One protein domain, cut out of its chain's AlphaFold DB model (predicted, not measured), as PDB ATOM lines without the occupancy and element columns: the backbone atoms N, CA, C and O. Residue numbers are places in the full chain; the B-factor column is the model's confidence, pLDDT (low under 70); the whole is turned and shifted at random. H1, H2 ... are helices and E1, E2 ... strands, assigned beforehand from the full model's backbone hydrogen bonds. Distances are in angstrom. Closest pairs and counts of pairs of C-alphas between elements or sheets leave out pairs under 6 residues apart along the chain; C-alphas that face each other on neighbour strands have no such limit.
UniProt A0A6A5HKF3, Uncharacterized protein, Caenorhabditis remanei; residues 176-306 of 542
ATOM      1  N   GLU A 176     -15.285 -25.006 -51.682       83.88
ATOM      2  CA  GLU A 176     -15.358 -26.421 -51.316       83.88
ATOM      3  C   GLU A 176     -16.792 -26.904 -51.039       83.88
ATOM      4  O   GLU A 176     -17.157 -28.008 -51.437       83.88
ATOM      5  N   TRP A 177     -17.664 -26.054 -50.485       86.06
ATOM      6  CA  TRP A 177     -19.070 -26.394 -50.213       86.06
ATOM      7  C   TRP A 177     -19.968 -26.443 -51.457       86.06
ATOM      8  O   TRP A 177     -21.178 -26.621 -51.327       86.06
ATOM      9  N   GLN A 178     -19.405 -26.281 -52.655       83.44
ATOM     10  CA  GLN A 178     -20.090 -26.591 -53.912       83.44
ATOM     11  C   GLN A 178     -19.894 -28.062 -54.326       83.44
ATOM     12  O   GLN A 178     -20.691 -28.573 -55.112       83.44
ATOM     13  N   SER A 179     -18.884 -28.762 -53.784       87.44
ATOM     14  CA  SER A 179     -18.701 -30.206 -53.986       87.44
ATOM     15  C   SER A 179     -19.739 -31.001 -53.195       87.44
ATOM     16  O   SER A 179     -20.004 -30.751 -52.017       87.44
ATOM     17  N   GLN A 180     -20.311 -32.005 -53.855       87.69
ATOM     18  CA  GLN A 180     -21.303 -32.887 -53.260       87.69
ATOM     19  C   GLN A 180     -20.678 -33.829 -52.219       87.69
ATOM     20  O   GLN A 180     -21.282 -34.132 -51.191       87.69
ATOM     21  N   GLU A 181     -19.453 -34.256 -52.500       89.25
ATOM     22  CA  GLU A 181     -18.591 -35.100 -51.684       89.25
ATOM     23  C   GLU A 181     -18.228 -34.354 -50.395       89.25
ATOM     24  O   GLU A 181     -18.512 -34.831 -49.297       89.25
ATOM     25  N   TYR A 182     -17.752 -33.111 -50.522       90.06
ATOM     26  CA  TYR A 182     -17.392 -32.275 -49.381       90.06
ATOM     27  C   TYR A 182     -18.592 -31.967 -48.469       90.06
ATOM     28  O   TYR A 182     -18.465 -32.002 -47.244       90.06
ATOM     29  N   ILE A 183     -19.785 -31.732 -49.037       91.44
ATOM     30  CA  ILE A 183     -21.039 -31.624 -48.269       91.44
ATOM     31  C   ILE A 183     -21.321 -32.925 -47.502       91.44
ATOM     32  O   ILE A 183     -21.665 -32.873 -46.318       91.44
ATOM     33  N   LEU A 184     -21.179 -34.090 -48.140       91.62
ATOM     34  CA  LEU A 184     -21.402 -35.385 -47.494       91.62
ATOM     35  C   LEU A 184     -20.375 -35.685 -46.393       91.62
ATOM     36  O   LEU A 184     -20.740 -36.290 -45.390       91.62
ATOM     37  N   GLU A 185     -19.142 -35.216 -46.488       90.94
ATOM     38  CA  GLU A 185     -18.144 -35.369 -45.423       90.94
ATOM     39  C   GLU A 185     -18.379 -34.366 -44.272       90.94
ATOM     40  O   GLU A 185     -18.483 -34.749 -43.103       90.94
ATOM     41  N   HIS A 186     -18.539 -33.076 -44.592       91.44
ATOM     42  CA  HIS A 186     -18.375 -31.977 -43.633       91.44
ATOM     43  C   HIS A 186     -19.678 -31.305 -43.170       91.44
ATOM     44  O   HIS A 186     -19.676 -30.627 -42.138       91.44
ATOM     45  N   TYR A 187     -20.810 -31.468 -43.867       93.19
ATOM     46  CA  TYR A 187     -22.031 -30.743 -43.497       93.19
ATOM     47  C   TYR A 187     -22.551 -31.172 -42.119       93.19
ATOM     48  O   TYR A 187     -22.811 -32.352 -41.854       93.19
ATOM     49  N   LYS A 188     -22.717 -30.165 -41.254       92.31
ATOM     50  CA  LYS A 188     -23.211 -30.228 -39.872       92.31
ATOM     51  C   LYS A 188     -22.394 -31.111 -38.925       92.31
ATOM     52  O   LYS A 188     -22.922 -31.526 -37.894       92.31
ATOM     53  N   THR A 189     -21.114 -31.348 -39.213       93.38
ATOM     54  CA  THR A 189     -20.226 -32.120 -38.325       93.38
ATOM     55  C   THR A 189     -19.595 -31.269 -37.221       93.38
ATOM     56  O   THR A 189     -19.644 -31.641 -36.045       93.38
ATOM     57  N   GLU A 190     -19.083 -30.082 -37.555       91.75
ATOM     58  CA  GLU A 190     -18.560 -29.124 -36.573       91.75
ATOM     59  C   GLU A 190     -19.640 -28.184 -36.016       91.75
ATOM     60  O   GLU A 190     -20.603 -27.813 -36.696       91.75
ATOM     61  N   LYS A 191     -19.455 -27.770 -34.755       89.00
ATOM     62  CA  LYS A 191     -20.301 -26.777 -34.083       89.00
ATOM     63  C   LYS A 191     -20.013 -25.385 -34.638       89.00
ATOM     64  O   LYS A 191     -18.854 -25.040 -34.866       89.00
ATOM     65  N   CYS A 192     -21.045 -24.562 -34.803       86.81
ATOM     66  CA  CYS A 192     -20.858 -23.211 -35.318       86.81
ATOM     67  C   CYS A 192     -19.988 -22.370 -34.375       86.81
ATOM     68  O   CYS A 192     -20.258 -22.267 -33.176       86.81
ATOM     69  N   LYS A 193     -18.930 -21.781 -34.947       81.00
ATOM     70  CA  LYS A 193     -17.974 -20.897 -34.259       81.00
ATOM     71  C   LYS A 193     -18.571 -19.497 -34.038       81.00
ATOM     72  O   LYS A 193     -18.226 -18.827 -33.071       81.00
ATOM     73  N   ILE A 194     -19.529 -19.094 -34.881       69.88
ATOM     74  CA  ILE A 194     -20.426 -17.956 -34.627       69.88
ATOM     75  C   ILE A 194     -21.454 -18.396 -33.580       69.88
ATOM     76  O   ILE A 194     -22.001 -19.497 -33.665       69.88
ATOM     77  N   THR A 195     -21.740 -17.548 -32.590       56.12
ATOM     78  CA  THR A 195     -22.656 -17.926 -31.504       56.12
ATOM     79  C   THR A 195     -24.059 -18.272 -32.049       56.12
ATOM     80  O   THR A 195     -24.540 -17.604 -32.974       56.12
ATOM     81  N   PRO A 196     -24.773 -19.277 -31.493       52.97
ATOM     82  CA  PRO A 196     -26.040 -19.757 -32.065       52.97
ATOM     83  C   PRO A 196     -27.190 -18.744 -32.161       52.97
ATOM     84  O   PRO A 196     -28.192 -19.025 -32.810       52.97
ATOM     85  N   TYR A 197     -27.081 -17.586 -31.506       53.00
ATOM     86  CA  TYR A 197     -28.058 -16.498 -31.598       53.00
ATOM     87  C   TYR A 197     -27.671 -15.412 -32.619       53.00
ATOM     88  O   TYR A 197     -28.568 -14.691 -33.061       53.00
ATOM     89  N   MET A 198     -26.391 -15.335 -33.011       49.84
ATOM     90  CA  MET A 198     -25.861 -14.439 -34.051       49.84
ATOM     91  C   MET A 198     -25.830 -15.117 -35.432       49.84
ATOM     92  O   MET A 198     -26.056 -14.451 -36.443       49.84
ATOM     93  N   CYS A 199     -25.608 -16.438 -35.501       64.31
ATOM     94  CA  CYS A 199     -25.681 -17.182 -36.761       64.31
ATOM     95  C   CYS A 199     -27.132 -17.272 -37.257       64.31
ATOM     96  O   CYS A 199     -27.971 -17.973 -36.690       64.31
ATOM     97  N   ARG A 200     -27.434 -16.569 -38.352       59.69
ATOM     98  CA  ARG A 200     -28.786 -16.497 -38.938       59.69
ATOM     99  C   ARG A 200     -29.005 -17.411 -40.137       59.69
ATOM    100  O   ARG A 200     -30.100 -17.429 -40.686       59.69
ATOM    101  N   GLN A 201     -27.982 -18.157 -40.546       65.44
ATOM    102  CA  GLN A 201     -28.025 -18.926 -41.787       65.44
ATOM    103  C   GLN A 201     -28.831 -20.238 -41.644       65.44
ATOM    104  O   GLN A 201     -29.439 -20.684 -42.611       65.44
ATOM    105  N   GLY A 202     -28.938 -20.829 -40.444       73.31
ATOM    106  CA  GLY A 202     -29.861 -21.946 -40.169       73.31
ATOM    107  C   GLY A 202     -29.551 -23.224 -40.966       73.31
ATOM    108  O   GLY A 202     -28.533 -23.875 -40.714       73.31
ATOM    109  N   TYR A 203     -30.423 -23.582 -41.919       70.62
ATOM    110  CA  TYR A 203     -30.168 -24.647 -42.908       70.62
ATOM    111  C   TYR A 203     -29.082 -24.264 -43.922       70.62
ATOM    112  O   TYR A 203     -28.444 -25.137 -44.492       70.62
ATOM    113  N   SER A 204     -28.852 -22.967 -44.125       78.06
ATOM    114  CA  SER A 204     -27.784 -22.434 -44.974       78.06
ATOM    115  C   SER A 204     -26.468 -22.226 -44.212       78.06
ATOM    116  O   SER A 204     -25.536 -21.633 -44.744       78.06
ATOM    117  N   CYS A 205     -26.391 -22.662 -42.947       85.75
ATOM    118  CA  CYS A 205     -25.145 -22.705 -42.186       85.75
ATOM    119  C   CYS A 205     -24.520 -24.103 -42.320       85.75
ATOM    120  O   CYS A 205     -25.205 -25.070 -41.970       85.75
ATOM    121  N   PRO A 206     -23.237 -24.233 -42.709       88.75
ATOM    122  CA  PRO A 206     -22.568 -25.533 -42.770       88.75
ATOM    123  C   PRO A 206     -22.423 -26.210 -41.398       88.75
ATOM    124  O   PRO A 206     -22.284 -27.426 -41.324       88.75
ATOM    125  N   PHE A 207     -22.471 -25.443 -40.305       89.88
ATOM    126  CA  PHE A 207     -22.180 -25.900 -38.943       89.88
ATOM    127  C   PHE A 207     -23.435 -26.058 -38.071       89.88
ATOM    128  O   PHE A 207     -24.466 -25.420 -38.325       89.88
ATOM    129  N   TRP A 208     -23.372 -26.916 -37.045       90.19
ATOM    130  CA  TRP A 208     -24.512 -27.213 -36.164       90.19
ATOM    131  C   TRP A 208     -24.630 -26.266 -34.963       90.19
ATOM    132  O   TRP A 208     -23.644 -25.705 -34.482       90.19
ATOM    133  N   HIS A 209     -25.857 -26.101 -34.459       84.50
ATOM    134  CA  HIS A 209     -26.194 -25.187 -33.354       84.50
ATOM    135  C   HIS A 209     -26.831 -25.903 -32.157       84.50
ATOM    136  O   HIS A 209     -26.786 -25.406 -31.033       84.50
ATOM    137  N   SER A 210     -27.422 -27.066 -32.413       83.94
ATOM    138  CA  SER A 210     -28.200 -27.900 -31.506       83.94
ATOM    139  C   SER A 210     -27.920 -29.380 -31.787       83.94
ATOM    140  O   SER A 210     -27.439 -29.729 -32.867       83.94
ATOM    141  N   PHE A 211     -28.276 -30.281 -30.871       85.44
ATOM    142  CA  PHE A 211     -28.174 -31.716 -31.155       85.44
ATOM    143  C   PHE A 211     -29.216 -32.173 -32.192       85.44
ATOM    144  O   PHE A 211     -28.945 -33.109 -32.939       85.44
ATOM    145  N   LYS A 212     -30.339 -31.446 -32.348       84.00
ATOM    146  CA  LYS A 212     -31.300 -31.668 -33.448       84.00
ATOM    147  C   LYS A 212     -30.733 -31.397 -34.847       84.00
ATOM    148  O   LYS A 212     -31.283 -31.944 -35.802       84.00
ATOM    149  N   ASP A 213     -29.685 -30.573 -34.989       87.94
ATOM    150  CA  ASP A 213     -29.009 -30.342 -36.276       87.94
ATOM    151  C   ASP A 213     -27.571 -30.884 -36.375       87.94
ATOM    152  O   ASP A 213     -27.061 -30.917 -37.493       87.94
ATOM    153  N   LYS A 214     -26.963 -31.393 -35.283       91.19
ATOM    154  CA  LYS A 214     -25.691 -32.154 -35.299       91.19
ATOM    155  C   LYS A 214     -25.778 -33.339 -36.268       91.19
ATOM    156  O   LYS A 214     -26.777 -34.060 -36.305       91.19
ATOM    157  N   ARG A 215     -24.691 -33.577 -36.998       93.31
ATOM    158  CA  ARG A 215     -24.423 -34.796 -37.763       93.31
ATOM    159  C   ARG A 215     -23.073 -35.366 -37.349       93.31
ATOM    160  O   ARG A 215     -22.095 -34.633 -37.268       93.31
ATOM    161  N   ARG A 216     -22.988 -36.659 -37.055       93.44
ATOM    162  CA  ARG A 216     -21.693 -37.322 -36.870       93.44
ATOM    163  C   ARG A 216     -20.962 -37.421 -38.212       93.44
ATOM    164  O   ARG A 216     -21.577 -37.652 -39.247       93.44
ATOM    165  N   CYS A 217     -19.651 -37.200 -38.178       89.44
ATOM    166  CA  CYS A 217     -18.766 -37.300 -39.341       89.44
ATOM    167  C   CYS A 217     -18.708 -38.765 -39.823       89.44
ATOM    168  O   CYS A 217     -18.304 -39.612 -39.019       89.44
ATOM    169  N   PRO A 218     -19.104 -39.078 -41.077       86.50
ATOM    170  CA  PRO A 218     -19.178 -40.459 -41.568       86.50
ATOM    171  C   PRO A 218     -17.856 -41.225 -41.447       86.50
ATOM    172  O   PRO A 218     -17.852 -42.372 -41.007       86.50
ATOM    173  N   ASP A 219     -16.732 -40.559 -41.718       86.19
ATOM    174  CA  ASP A 219     -15.377 -41.139 -41.681       86.19
ATOM    175  C   ASP A 219     -14.950 -41.596 -40.275       86.19
ATOM    176  O   ASP A 219     -14.003 -42.365 -40.115       86.19
ATOM    177  N   LYS A 220     -15.635 -41.093 -39.241       87.88
ATOM    178  CA  LYS A 220     -15.356 -41.360 -37.823       87.88
ATOM    179  C   LYS A 220     -16.434 -42.219 -37.161       87.88
ATOM    180  O   LYS A 220     -16.151 -42.869 -36.159       87.88
ATOM    181  N   TYR A 221     -17.656 -42.219 -37.696       90.38
ATOM    182  CA  TYR A 221     -18.822 -42.863 -37.095       90.38
ATOM    183  C   TYR A 221     -19.699 -43.512 -38.169       90.38
ATOM    184  O   TYR A 221     -20.479 -42.842 -38.843       90.38
ATOM    185  N   ASN A 222     -19.623 -44.838 -38.280       90.62
ATOM    186  CA  ASN A 222     -20.509 -45.610 -39.146       90.62
ATOM    187  C   ASN A 222     -21.887 -45.775 -38.478       90.62
ATOM    188  O   ASN A 222     -22.011 -46.423 -37.436       90.62
ATOM    189  N   TYR A 223     -22.925 -45.192 -39.081       93.31
ATOM    190  CA  TYR A 223     -24.313 -45.301 -38.643       93.31
ATOM    191  C   TYR A 223     -25.226 -45.575 -39.843       93.31
ATOM    192  O   TYR A 223     -24.996 -45.067 -40.934       93.31
ATOM    193  N   ARG A 224     -26.286 -46.367 -39.646       92.94
ATOM    194  CA  ARG A 224     -27.275 -46.674 -40.690       92.94
ATOM    195  C   ARG A 224     -28.289 -45.545 -40.842       92.94
ATOM    196  O   ARG A 224     -28.707 -44.954 -39.849       92.94
ATOM    197  N   SER A 225     -28.798 -45.381 -42.062       92.19
ATOM    198  CA  SER A 225     -29.873 -44.467 -42.488       92.19
ATOM    199  C   SER A 225     -31.211 -44.580 -41.726       92.19
ATOM    200  O   SER A 225     -32.082 -43.709 -41.849       92.19
ATOM    201  N   THR A 226     -31.388 -45.627 -40.916       94.25
ATOM    202  CA  THR A 226     -32.536 -45.836 -40.021       94.25
ATOM    203  C   THR A 226     -32.390 -45.019 -38.724       94.25
ATOM    204  O   THR A 226     -31.334 -45.088 -38.095       94.25
ATOM    205  N   PRO A 227     -33.424 -44.290 -38.252       93.38
ATOM    206  CA  PRO A 227     -33.366 -43.544 -36.992       93.38
ATOM    207  C   PRO A 227     -33.220 -44.438 -35.756       93.38
ATOM    208  O   PRO A 227     -33.800 -45.522 -35.698       93.38
ATOM    209  N   CYS A 228     -32.518 -43.950 -34.733       94.38
ATOM    210  CA  CYS A 228     -32.460 -44.603 -33.430       94.38
ATOM    211  C   CYS A 228     -33.826 -44.494 -32.722       94.38
ATOM    212  O   CYS A 228     -34.310 -43.373 -32.534       94.38
ATOM    213  N   PRO A 229     -34.439 -45.608 -32.272       92.06
ATOM    214  CA  PRO A 229     -35.768 -45.591 -31.650       92.06
ATOM    215  C   PRO A 229     -35.805 -44.901 -30.276       92.06
ATOM    216  O   PRO A 229     -36.878 -44.517 -29.829       92.06
ATOM    217  N   ALA A 230     -34.656 -44.716 -29.615       90.50
ATOM    218  CA  ALA A 230     -34.569 -43.908 -28.397       90.50
ATOM    219  C   ALA A 230     -34.605 -42.399 -28.705       90.50
ATOM    220  O   ALA A 230     -35.246 -41.630 -27.998       90.50
ATOM    221  N   VAL A 231     -33.930 -41.972 -29.780       90.25
ATOM    222  CA  VAL A 231     -33.746 -40.547 -30.116       90.25
ATOM    223  C   VAL A 231     -34.904 -39.995 -30.953       90.25
ATOM    224  O   VAL A 231     -35.179 -38.795 -30.896       90.25
ATOM    225  N   LYS A 232     -35.601 -40.851 -31.712       90.38
ATOM    226  CA  LYS A 232     -36.778 -40.485 -32.506       90.38
ATOM    227  C   LYS A 232     -38.032 -41.208 -32.011       90.38
ATOM    228  O   LYS A 232     -38.200 -42.402 -32.259       90.38
ATOM    229  N   ILE A 233     -38.946 -40.462 -31.395       86.12
ATOM    230  CA  ILE A 233     -40.214 -40.971 -30.861       86.12
ATOM    231  C   ILE A 233     -41.352 -40.449 -31.747       86.12
ATOM    232  O   ILE A 233     -41.680 -39.263 -31.748       86.12
ATOM    233  N   GLY A 234     -41.943 -41.339 -32.548       87.31
ATOM    234  CA  GLY A 234     -42.975 -40.978 -33.521       87.31
ATOM    235  C   GLY A 234     -42.451 -40.015 -34.595       87.31
ATOM    236  O   GLY A 234     -41.599 -40.378 -35.410       87.31
ATOM    237  N   ALA A 235     -42.980 -38.790 -34.611       82.25
ATOM    238  CA  ALA A 235     -42.540 -37.726 -35.516       82.25
ATOM    239  C   ALA A 235     -41.343 -36.918 -34.973       82.25
ATOM    240  O   ALA A 235     -40.604 -36.320 -35.761       82.25
ATOM    241  N   ASP A 236     -41.146 -36.908 -33.654       87.38
ATOM    242  CA  ASP A 236     -40.227 -36.005 -32.970       87.38
ATOM    243  C   ASP A 236     -38.829 -36.594 -32.778       87.38
ATOM    244  O   ASP A 236     -38.646 -37.788 -32.552       87.38
ATOM    245  N   TRP A 237     -37.833 -35.709 -32.838       87.94
ATOM    246  CA  TRP A 237     -36.429 -36.001 -32.545       87.94
ATOM    247  C   TRP A 237     -36.019 -35.305 -31.245       87.94
ATOM    248  O   TRP A 237     -36.336 -34.123 -31.062       87.94
ATOM    249  N   SER A 238     -35.291 -35.997 -30.369       85.25
ATOM    250  CA  SER A 238     -34.712 -35.429 -29.144       85.25
ATOM    251  C   SER A 238     -33.696 -34.311 -29.445       85.25
ATOM    252  O   SER A 238     -33.103 -34.264 -30.520       85.25
ATOM    253  N   ASN A 239     -33.497 -33.394 -28.491       83.50
ATOM    254  CA  ASN A 239     -32.348 -32.470 -28.458       83.50
ATOM    255  C   ASN A 239     -31.351 -32.814 -27.334       83.50
ATOM    256  O   ASN A 239     -30.373 -32.100 -27.134       83.50
ATOM    257  N   ASP A 240     -31.646 -33.855 -26.568       83.62
ATOM    258  CA  ASP A 240     -30.837 -34.339 -25.461       83.62
ATOM    259  C   ASP A 240     -29.966 -35.501 -25.977       83.62
ATOM    260  O   ASP A 240     -30.532 -36.473 -26.499       83.62
ATOM    261  N   PRO A 241     -28.621 -35.394 -25.916       77.62
ATOM    262  CA  PRO A 241     -27.719 -36.441 -26.386       77.62
ATOM    263  C   PRO A 241     -27.749 -37.697 -25.502       77.62
ATOM    264  O   PRO A 241     -27.511 -38.792 -26.016       77.62
ATOM    265  N   ASP A 242     -28.082 -37.565 -24.215       84.94
ATOM    266  CA  ASP A 242     -27.932 -38.633 -23.220       84.94
ATOM    267  C   ASP A 242     -29.092 -39.647 -23.279       84.94
ATOM    268  O   ASP A 242     -28.984 -40.772 -22.791       84.94
ATOM    269  N   VAL A 243     -30.173 -39.304 -23.995       88.94
ATOM    270  CA  VAL A 243     -31.313 -40.190 -24.311       88.94
ATOM    271  C   VAL A 243     -30.884 -41.477 -25.033       88.94
ATOM    272  O   VAL A 243     -31.572 -42.497 -24.937       88.94
ATOM    273  N   CYS A 244     -29.744 -41.478 -25.731       90.81
ATOM    274  CA  CYS A 244     -29.144 -42.702 -26.253       90.81
ATOM    275  C   CYS A 244     -27.859 -43.053 -25.497       90.81
ATOM    276  O   CYS A 244     -26.789 -42.541 -25.807       90.81
ATOM    277  N   HIS A 245     -27.943 -44.033 -24.595       89.94
ATOM    278  CA  HIS A 245     -26.803 -44.576 -23.841       89.94
ATOM    279  C   HIS A 245     -25.629 -45.088 -24.707       89.94
ATOM    280  O   HIS A 245     -24.523 -45.247 -24.200       89.94
ATOM    281  N   ALA A 246     -25.843 -45.357 -26.002       88.19
ATOM    282  CA  ALA A 246     -24.777 -45.717 -26.945       88.19
ATOM    283  C   ALA A 246     -24.012 -44.498 -27.510       88.19
ATOM    284  O   ALA A 246     -23.002 -44.675 -28.193       88.19
ATOM    285  N   GLY A 247     -24.475 -43.273 -27.237       88.69
ATOM    286  CA  GLY A 247     -23.818 -42.019 -27.605       88.69
ATOM    287  C   GLY A 247     -23.505 -41.910 -29.097       88.69
ATOM    288  O   GLY A 247     -24.270 -42.362 -29.953       88.69
ATOM    289  N   ASP A 248     -22.345 -41.335 -29.418       89.81
ATOM    290  CA  ASP A 248     -21.897 -41.217 -30.808       89.81
ATOM    291  C   ASP A 248     -21.562 -42.584 -31.455       89.81
ATOM    292  O   ASP A 248     -21.599 -42.689 -32.681       89.81
ATOM    293  N   SER A 249     -21.364 -43.649 -30.663       91.06
ATOM    294  CA  SER A 249     -21.133 -45.036 -31.122       91.06
ATOM    295  C   SER A 249     -22.404 -45.775 -31.583       91.06
ATOM    296  O   SER A 249     -22.340 -46.947 -31.956       91.06
ATOM    297  N   CYS A 250     -23.577 -45.137 -31.546       94.12
ATOM    298  CA  CYS A 250     -24.836 -45.757 -31.957       94.12
ATOM    299  C   CYS A 250     -24.929 -45.953 -33.484       94.12
ATOM    300  O   CYS A 250     -24.913 -44.983 -34.240       94.12
ATOM    301  N   GLY A 251     -25.136 -47.188 -33.948       93.50
ATOM    302  CA  GLY A 251     -25.228 -47.540 -35.376       93.50
ATOM    303  C   GLY A 251     -26.493 -47.079 -36.128       93.50
ATOM    304  O   GLY A 251     -26.841 -47.688 -37.139       93.50
ATOM    305  N   TYR A 252     -27.190 -46.042 -35.655       94.50
ATOM    306  CA  TYR A 252     -28.458 -45.516 -36.187       94.50
ATOM    307  C   TYR A 252     -28.460 -43.977 -36.184       94.50
ATOM    308  O   TYR A 252     -27.838 -43.378 -35.307       94.50
ATOM    309  N   CYS A 253     -29.193 -43.321 -37.095       94.44
ATOM    310  CA  CYS A 253     -29.291 -41.852 -37.136       94.44
ATOM    311  C   CYS A 253     -29.896 -41.260 -35.846       94.44
ATOM    312  O   CYS A 253     -30.966 -41.674 -35.396       94.44
ATOM    313  N   HIS A 254     -29.257 -40.229 -35.297       93.31
ATOM    314  CA  HIS A 254     -29.666 -39.460 -34.115       93.31
ATOM    315  C   HIS A 254     -30.304 -38.108 -34.459       93.31
ATOM    316  O   HIS A 254     -30.979 -37.521 -33.620       93.31
ATOM    317  N   SER A 255     -30.159 -37.621 -35.693       92.12
ATOM    318  CA  SER A 255     -30.834 -36.402 -36.141       92.12
ATOM    319  C   SER A 255     -31.472 -36.555 -37.519       92.12
ATOM    320  O   SER A 255     -31.104 -37.415 -38.327       92.12
ATOM    321  N   ARG A 256     -32.417 -35.656 -37.819       91.25
ATOM    322  CA  ARG A 256     -32.989 -35.530 -39.164       91.25
ATOM    323  C   ARG A 256     -31.898 -35.205 -40.194       91.25
ATOM    324  O   ARG A 256     -31.967 -35.701 -41.316       91.25
ATOM    325  N   THR A 257     -30.882 -34.428 -39.808       92.50
ATOM    326  CA  THR A 257     -29.711 -34.132 -40.645       92.50
ATOM    327  C   THR A 257     -28.926 -35.398 -40.979       92.50
ATOM    328  O   THR A 257     -28.621 -35.623 -42.145       92.50
ATOM    329  N   GLU A 258     -28.640 -36.256 -39.993       94.31
ATOM    330  CA  GLU A 258     -27.921 -37.520 -40.216       94.31
ATOM    331  C   GLU A 258     -28.637 -38.429 -41.211       94.31
ATOM    332  O   GLU A 258     -27.972 -39.053 -42.028       94.31
ATOM    333  N   GLN A 259     -29.973 -38.480 -41.165       92.88
ATOM    334  CA  GLN A 259     -30.787 -39.242 -42.115       92.88
ATOM    335  C   GLN A 259     -30.836 -38.598 -43.513       92.88
ATOM    336  O   GLN A 259     -30.686 -39.304 -44.505       92.88
ATOM    337  N   GLN A 260     -31.039 -37.279 -43.616       92.94
ATOM    338  CA  GLN A 260     -31.146 -36.594 -44.916       92.94
ATOM    339  C   GLN A 260     -29.807 -36.478 -45.664       92.94
ATOM    340  O   GLN A 260     -29.807 -36.338 -46.882       92.94
ATOM    341  N   PHE A 261     -28.682 -36.546 -44.950       93.25
ATOM    342  CA  PHE A 261     -27.325 -36.520 -45.506       93.25
ATOM    343  C   PHE A 261     -26.612 -37.877 -45.323       93.25
ATOM    344  O   PHE A 261     -25.393 -37.935 -45.194       93.25
ATOM    345  N   HIS A 262     -27.365 -38.979 -45.275       92.94
ATOM    346  CA  HIS A 262     -26.820 -40.333 -45.413       92.94
ATOM    347  C   HIS A 262     -26.746 -40.705 -46.904       92.94
ATOM    348  O   HIS A 262     -27.643 -40.342 -47.665       92.94
ATOM    349  N   GLU A 263     -25.728 -41.466 -47.317       89.69
ATOM    350  CA  GLU A 263     -25.507 -41.875 -48.719       89.69
ATOM    351  C   GLU A 263     -26.745 -42.511 -49.390       89.69
ATOM    352  O   GLU A 263     -27.115 -42.110 -50.489       89.69
ATOM    353  N   ASP A 264     -27.443 -43.426 -48.704       87.44
ATOM    354  CA  ASP A 264     -28.718 -44.033 -49.143       87.44
ATOM    355  C   ASP A 264     -29.855 -43.049 -49.513       87.44
ATOM    356  O   ASP A 264     -30.785 -43.458 -50.209       87.44
ATOM    357  N   PHE A 265     -29.852 -41.806 -49.008       90.00
ATOM    358  CA  PHE A 265     -30.994 -40.872 -49.103       90.00
ATOM    359  C   PHE A 265     -30.656 -39.490 -49.667       90.00
ATOM    360  O   PHE A 265     -31.543 -38.771 -50.135       90.00
ATOM    361  N   TYR A 266     -29.393 -39.081 -49.612       92.75
ATOM    362  CA  TYR A 266     -28.983 -37.773 -50.092       92.75
ATOM    363  C   TYR A 266     -29.119 -37.696 -51.624       92.75
ATOM    364  O   TYR A 266     -28.618 -38.554 -52.347       92.75
ATOM    365  N   LYS A 267     -29.838 -36.681 -52.124       91.06
ATOM    366  CA  LYS A 267     -30.166 -36.446 -53.549       91.06
ATOM    367  C   LYS A 267     -30.951 -37.566 -54.255       91.06
ATOM    368  O   LYS A 267     -31.208 -37.459 -55.449       91.06
ATOM    369  N   THR A 268     -31.449 -38.586 -53.550       87.50
ATOM    370  CA  THR A 268     -32.210 -39.699 -54.163       87.50
ATOM    371  C   THR A 268     -33.667 -39.361 -54.512       87.50
ATOM    372  O   THR A 268     -34.462 -40.251 -54.817       87.50
ATOM    373  N   SER A 269     -34.077 -38.096 -54.412       89.62
ATOM    374  CA  SER A 269     -35.429 -37.619 -54.728       89.62
ATOM    375  C   SER A 269     -35.392 -36.143 -55.122       89.62
ATOM    376  O   SER A 269     -34.623 -35.374 -54.538       89.62
ATOM    377  N   ARG A 270     -36.216 -35.743 -56.100       90.38
ATOM    378  CA  ARG A 270     -36.291 -34.354 -56.592       90.38
ATOM    379  C   ARG A 270     -36.843 -33.396 -55.532       90.38
ATOM    380  O   ARG A 270     -37.616 -33.781 -54.661       90.38
ATOM    381  N   CYS A 271     -36.434 -32.135 -55.617       89.12
ATOM    382  CA  CYS A 271     -36.815 -31.082 -54.685       89.12
ATOM    383  C   CYS A 271     -38.108 -30.377 -55.115       89.12
ATOM    384  O   CYS A 271     -38.086 -29.610 -56.075       89.12
ATOM    385  N   ASN A 272     -39.195 -30.535 -54.350       87.38
ATOM    386  CA  ASN A 272     -40.459 -29.823 -54.581       87.38
ATOM    387  C   ASN A 272     -40.281 -28.307 -54.762       87.38
ATOM    388  O   ASN A 272     -40.780 -27.773 -55.740       87.38
ATOM    389  N   ASP A 273     -39.497 -27.629 -53.909       83.00
ATOM    390  CA  ASP A 273     -39.278 -26.173 -54.039       83.00
ATOM    391  C   ASP A 273     -38.710 -25.782 -55.426       83.00
ATOM    392  O   ASP A 273     -39.033 -24.729 -55.970       83.00
ATOM    393  N   MET A 274     -37.880 -26.645 -56.025       84.75
ATOM    394  CA  MET A 274     -37.304 -26.411 -57.354       84.75
ATOM    395  C   MET A 274     -38.318 -26.706 -58.469       84.75
ATOM    396  O   MET A 274     -38.371 -25.973 -59.450       84.75
ATOM    397  N   LEU A 275     -39.152 -27.739 -58.301       82.88
ATOM    398  CA  LEU A 275     -40.199 -28.114 -59.258       82.88
ATOM    399  C   LEU A 275     -41.381 -27.128 -59.271       82.88
ATOM    400  O   LEU A 275     -41.932 -26.851 -60.330       82.88
ATOM    401  N   GLU A 276     -41.774 -26.610 -58.107       80.00
ATOM    402  CA  GLU A 276     -42.949 -25.747 -57.939       80.00
ATOM    403  C   GLU A 276     -42.626 -24.253 -58.113       80.00
ATOM    404  O   GLU A 276     -43.526 -23.470 -58.424       80.00
ATOM    405  N   HIS A 277     -41.378 -23.824 -57.871       75.94
ATOM    406  CA  HIS A 277     -41.003 -22.398 -57.849       75.94
ATOM    407  C   HIS A 277     -39.737 -22.052 -58.657       75.94
ATOM    408  O   HIS A 277     -39.360 -20.882 -58.700       75.94
ATOM    409  N   GLY A 278     -39.043 -23.029 -59.256       77.88
ATOM    410  CA  GLY A 278     -37.778 -22.797 -59.972       77.88
ATOM    411  C   GLY A 278     -36.610 -22.341 -59.084       77.88
ATOM    412  O   GLY A 278     -35.569 -21.932 -59.595       77.88
ATOM    413  N   PHE A 279     -36.766 -22.379 -57.757       79.00
ATOM    414  CA  PHE A 279     -35.768 -21.912 -56.797       79.00
ATOM    415  C   PHE A 279     -35.908 -22.635 -55.454       79.00
ATOM    416  O   PHE A 279     -36.979 -22.641 -54.850       79.00
ATOM    417  N   CYS A 280     -34.804 -23.172 -54.921       79.12
ATOM    418  CA  CYS A 280     -34.779 -23.733 -53.571       79.12
ATOM    419  C   CYS A 280     -33.959 -22.854 -52.605       79.12
ATOM    420  O   CYS A 280     -32.745 -22.718 -52.791       79.12
ATOM    421  N   PRO A 281     -34.544 -22.356 -51.495       76.69
ATOM    422  CA  PRO A 281     -33.841 -21.506 -50.525       76.69
ATOM    423  C   PRO A 281     -32.735 -22.224 -49.729       76.69
ATOM    424  O   PRO A 281     -32.019 -21.579 -48.965       76.69
ATOM    425  N   ARG A 282     -32.579 -23.549 -49.882       79.50
ATOM    426  CA  ARG A 282     -31.480 -24.328 -49.280       79.50
ATOM    427  C   ARG A 282     -30.204 -24.341 -50.136       79.50
ATOM    428  O   ARG A 282     -29.156 -24.720 -49.621       79.50
ATOM    429  N   HIS A 283     -30.277 -23.915 -51.402       80.94
ATOM    430  CA  HIS A 283     -29.150 -23.869 -52.345       80.94
ATOM    431  C   HIS A 283     -28.332 -25.183 -52.352       80.94
ATOM    432  O   HIS A 283     -28.922 -26.257 -52.459       80.94
ATOM    433  N   TYR A 284     -26.999 -25.131 -52.228       84.69
ATOM    434  CA  TYR A 284     -26.137 -26.324 -52.207       84.69
ATOM    435  C   TYR A 284     -26.438 -27.261 -51.020       84.69
ATOM    436  O   TYR A 284     -26.377 -28.476 -51.177       84.69
ATOM    437  N   PHE A 285     -26.909 -26.741 -49.882       90.00
ATOM    438  CA  PHE A 285     -27.328 -27.544 -48.720       90.00
ATOM    439  C   PHE A 285     -28.727 -28.177 -48.860       90.00
ATOM    440  O   PHE A 285     -29.338 -28.607 -47.877       90.00
ATOM    441  N   CYS A 286     -29.281 -28.248 -50.072       90.12
ATOM    442  CA  CYS A 286     -30.494 -29.011 -50.318       90.12
ATOM    443  C   CYS A 286     -30.186 -30.510 -50.448       90.12
ATOM    444  O   CYS A 286     -29.627 -30.949 -51.449       90.12
ATOM    445  N   ALA A 287     -30.649 -31.311 -49.484       91.62
ATOM    446  CA  ALA A 287     -30.568 -32.776 -49.527       91.62
ATOM    447  C   ALA A 287     -31.404 -33.442 -50.646       91.62
ATOM    448  O   ALA A 287     -31.349 -34.658 -50.808       91.62
ATOM    449  N   PHE A 288     -32.185 -32.669 -51.408       92.31
ATOM    450  CA  PHE A 288     -32.993 -33.137 -52.535       92.31
ATOM    451  C   PHE A 288     -32.393 -32.660 -53.864       92.31
ATOM    452  O   PHE A 288     -31.733 -31.617 -53.916       92.31
ATOM    453  N   ALA A 289     -32.611 -33.425 -54.933       90.56
ATOM    454  CA  ALA A 289     -32.061 -33.147 -56.254       90.56
ATOM    455  C   ALA A 289     -32.743 -31.941 -56.920       90.56
ATOM    456  O   ALA A 289     -33.972 -31.859 -56.976       90.56
ATOM    457  N   HIS A 290     -31.942 -31.011 -57.434       87.75
ATOM    458  CA  HIS A 290     -32.382 -29.866 -58.235       87.75
ATOM    459  C   HIS A 290     -32.359 -30.147 -59.740       87.75
ATOM    460  O   HIS A 290     -33.033 -29.456 -60.497       87.75
ATOM    461  N   SER A 291     -31.614 -31.165 -60.171       83.94
ATOM    462  CA  SER A 291     -31.557 -31.624 -61.559       83.94
ATOM    463  C   SER A 291     -31.443 -33.146 -61.620       83.94
ATOM    464  O   SER A 291     -31.026 -33.793 -60.655       83.94
ATOM    465  N   ASP A 292     -31.757 -33.725 -62.776       78.69
ATOM    466  CA  ASP A 292     -31.612 -35.167 -62.997       78.69
ATOM    467  C   ASP A 292     -30.144 -35.626 -62.969       78.69
ATOM    468  O   ASP A 292     -29.874 -36.795 -62.701       78.69
ATOM    469  N   LEU A 293     -29.193 -34.708 -63.183       77.38
ATOM    470  CA  LEU A 293     -27.757 -34.968 -63.068       77.38
ATOM    471  C   LEU A 293     -27.363 -35.293 -61.616       77.38
ATOM    472  O   LEU A 293     -26.657 -36.272 -61.372       77.38
ATOM    473  N   GLU A 294     -27.881 -34.526 -60.648       81.81
ATOM    474  CA  GLU A 294     -27.685 -34.792 -59.213       81.81
ATOM    475  C   GLU A 294     -28.306 -36.141 -58.808       81.81
ATOM    476  O   GLU A 294     -27.686 -36.927 -58.088       81.81
ATOM    477  N   GLU A 295     -29.503 -36.454 -59.321       76.88
ATOM    478  CA  GLU A 295     -30.191 -37.720 -59.036       76.88
ATOM    479  C   GLU A 295     -29.442 -38.944 -59.612       76.88
ATOM    480  O   GLU A 295     -29.445 -40.030 -59.026       76.88
ATOM    481  N   GLN A 296     -28.781 -38.787 -60.765       61.09
ATOM    482  CA  GLN A 296     -28.051 -39.862 -61.450       61.09
ATOM    483  C   GLN A 296     -26.623 -40.071 -60.925       61.09
ATOM    484  O   GLN A 296     -26.127 -41.205 -60.952       61.09
ATOM    485  N   GLY A 297     -25.974 -39.027 -60.396       61.06
ATOM    486  CA  GLY A 297     -24.635 -39.118 -59.802       61.06
ATOM    487  C   GLY A 297     -24.578 -40.110 -58.635       61.06
ATOM    488  O   GLY A 297     -23.793 -41.061 -58.653       61.06
ATOM    489  N   VAL A 298     -25.490 -39.972 -57.665       59.09
ATOM    490  CA  VAL A 298     -25.561 -40.856 -56.482       59.09
ATOM    491  C   VAL A 298     -25.877 -42.306 -56.875       59.09
ATOM    492  O   VAL A 298     -25.208 -43.241 -56.422       59.09
ATOM    493  N   ARG A 299     -26.815 -42.508 -57.815       54.38
ATOM    494  CA  ARG A 299     -27.162 -43.829 -58.387       54.38
ATOM    495  C   ARG A 299     -25.987 -44.514 -59.110       54.38
ATOM    496  O   ARG A 299     -26.054 -45.721 -59.360       54.38
ATOM    497  N   SER A 300     -24.941 -43.765 -59.459       50.97
ATOM    498  CA  SER A 300     -23.733 -44.262 -60.127       50.97
ATOM    499  C   SER A 300     -22.596 -44.547 -59.140       50.97
ATOM    500  O   SER A 300     -21.946 -45.587 -59.253       50.97
ATOM    501  N   ALA A 301     -22.406 -43.700 -58.121       53.06
ATOM    502  CA  ALA A 301     -21.440 -43.930 -57.043       53.06
ATOM    503  C   ALA A 301     -21.760 -45.209 -56.243       53.06
ATOM    504  O   ALA A 301     -20.907 -46.091 -56.104       53.06
ATOM    505  N   GLY A 302     -23.023 -45.380 -55.828       46.03
ATOM    506  CA  GLY A 302     -23.478 -46.533 -55.036       46.03
ATOM    507  C   GLY A 302     -23.367 -47.903 -55.727       46.03
ATOM    508  O   GLY A 302     -23.564 -48.930 -55.077       46.03
ATOM    509  N   LYS A 303     -23.036 -47.943 -57.029       43.84
ATOM    510  CA  LYS A 303     -22.748 -49.177 -57.782       43.84
ATOM    511  C   LYS A 303     -21.284 -49.619 -57.707       43.84
ATOM    512  O   LYS A 303     -21.021 -50.792 -57.952       43.84
ATOM    513  N   LYS A 304     -20.340 -48.728 -57.374       38.06
ATOM    514  CA  LYS A 304     -18.925 -49.104 -57.198       38.06
ATOM    515  C   LYS A 304     -18.712 -49.810 -55.857       38.06
ATOM    516  O   LYS A 304     -18.306 -50.966 -55.839       38.06
ATOM    517  N   ALA A 305     -19.101 -49.163 -54.755       41.28
ATOM    518  CA  ALA A 305     -18.866 -49.662 -53.394       41.28
ATOM    519  C   ALA A 305     -19.446 -51.068 -53.121       41.28
ATOM    520  O   ALA A 305     -18.859 -51.854 -52.381       41.28
ATOM    521  N   LYS A 306     -20.585 -51.415 -53.737       38.25
ATOM    522  CA  LYS A 306     -21.310 -52.671 -53.464       38.25
ATOM    523  C   LYS A 306     -20.743 -53.910 -54.182       38.25
ATOM    524  O   LYS A 306     -21.238 -55.007 -53.937       38.25
TER     525      LYS A 306
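This is residues 176 to 306 of the 542 residues of an uncharacterized protein of Caenorhabditis remanei (UniProt A0A6A5HKF3). The domain has little regular structure: it is a rounded body mostly of loops, with H2 near its middle and H3 and H4 far out at one end. Long loops, residues 187 to 223 and 228 to 255, make much of the rest. The 131 printed residues hold H1, E1, H2, H3 and H4, mostly helix, with only 36 residues in named elements. It is compact, radius of gyration of the C-alphas 15.1 A, spanning 41 by 40 by 30 A.

H4, residues 292 to 305, is 21.6 A long and ends at C-alpha 305 (-18.866, -49.662, -53.394). H3 is residues 272 to 277, H2 256 to 260, E1 224 to 227. H1, residues 180 to 186, begins at C-alpha 180 (-21.303, -32.887, -53.260).

H4 touches no helix; H1 and H4 are apart. The closest C-alphas of E1 and H2, Ser 225 and Gln 259, are 5.3 A apart. E1 pairs with no named strand. Every O i to N i+4 pair is within hydrogen-bond range in H1, H2 and H3; in H4, 5 of 10.

The printed part has no cut, and its four links are long. Residues 194 to 201 and 296 to 306 are under pLDDT 70.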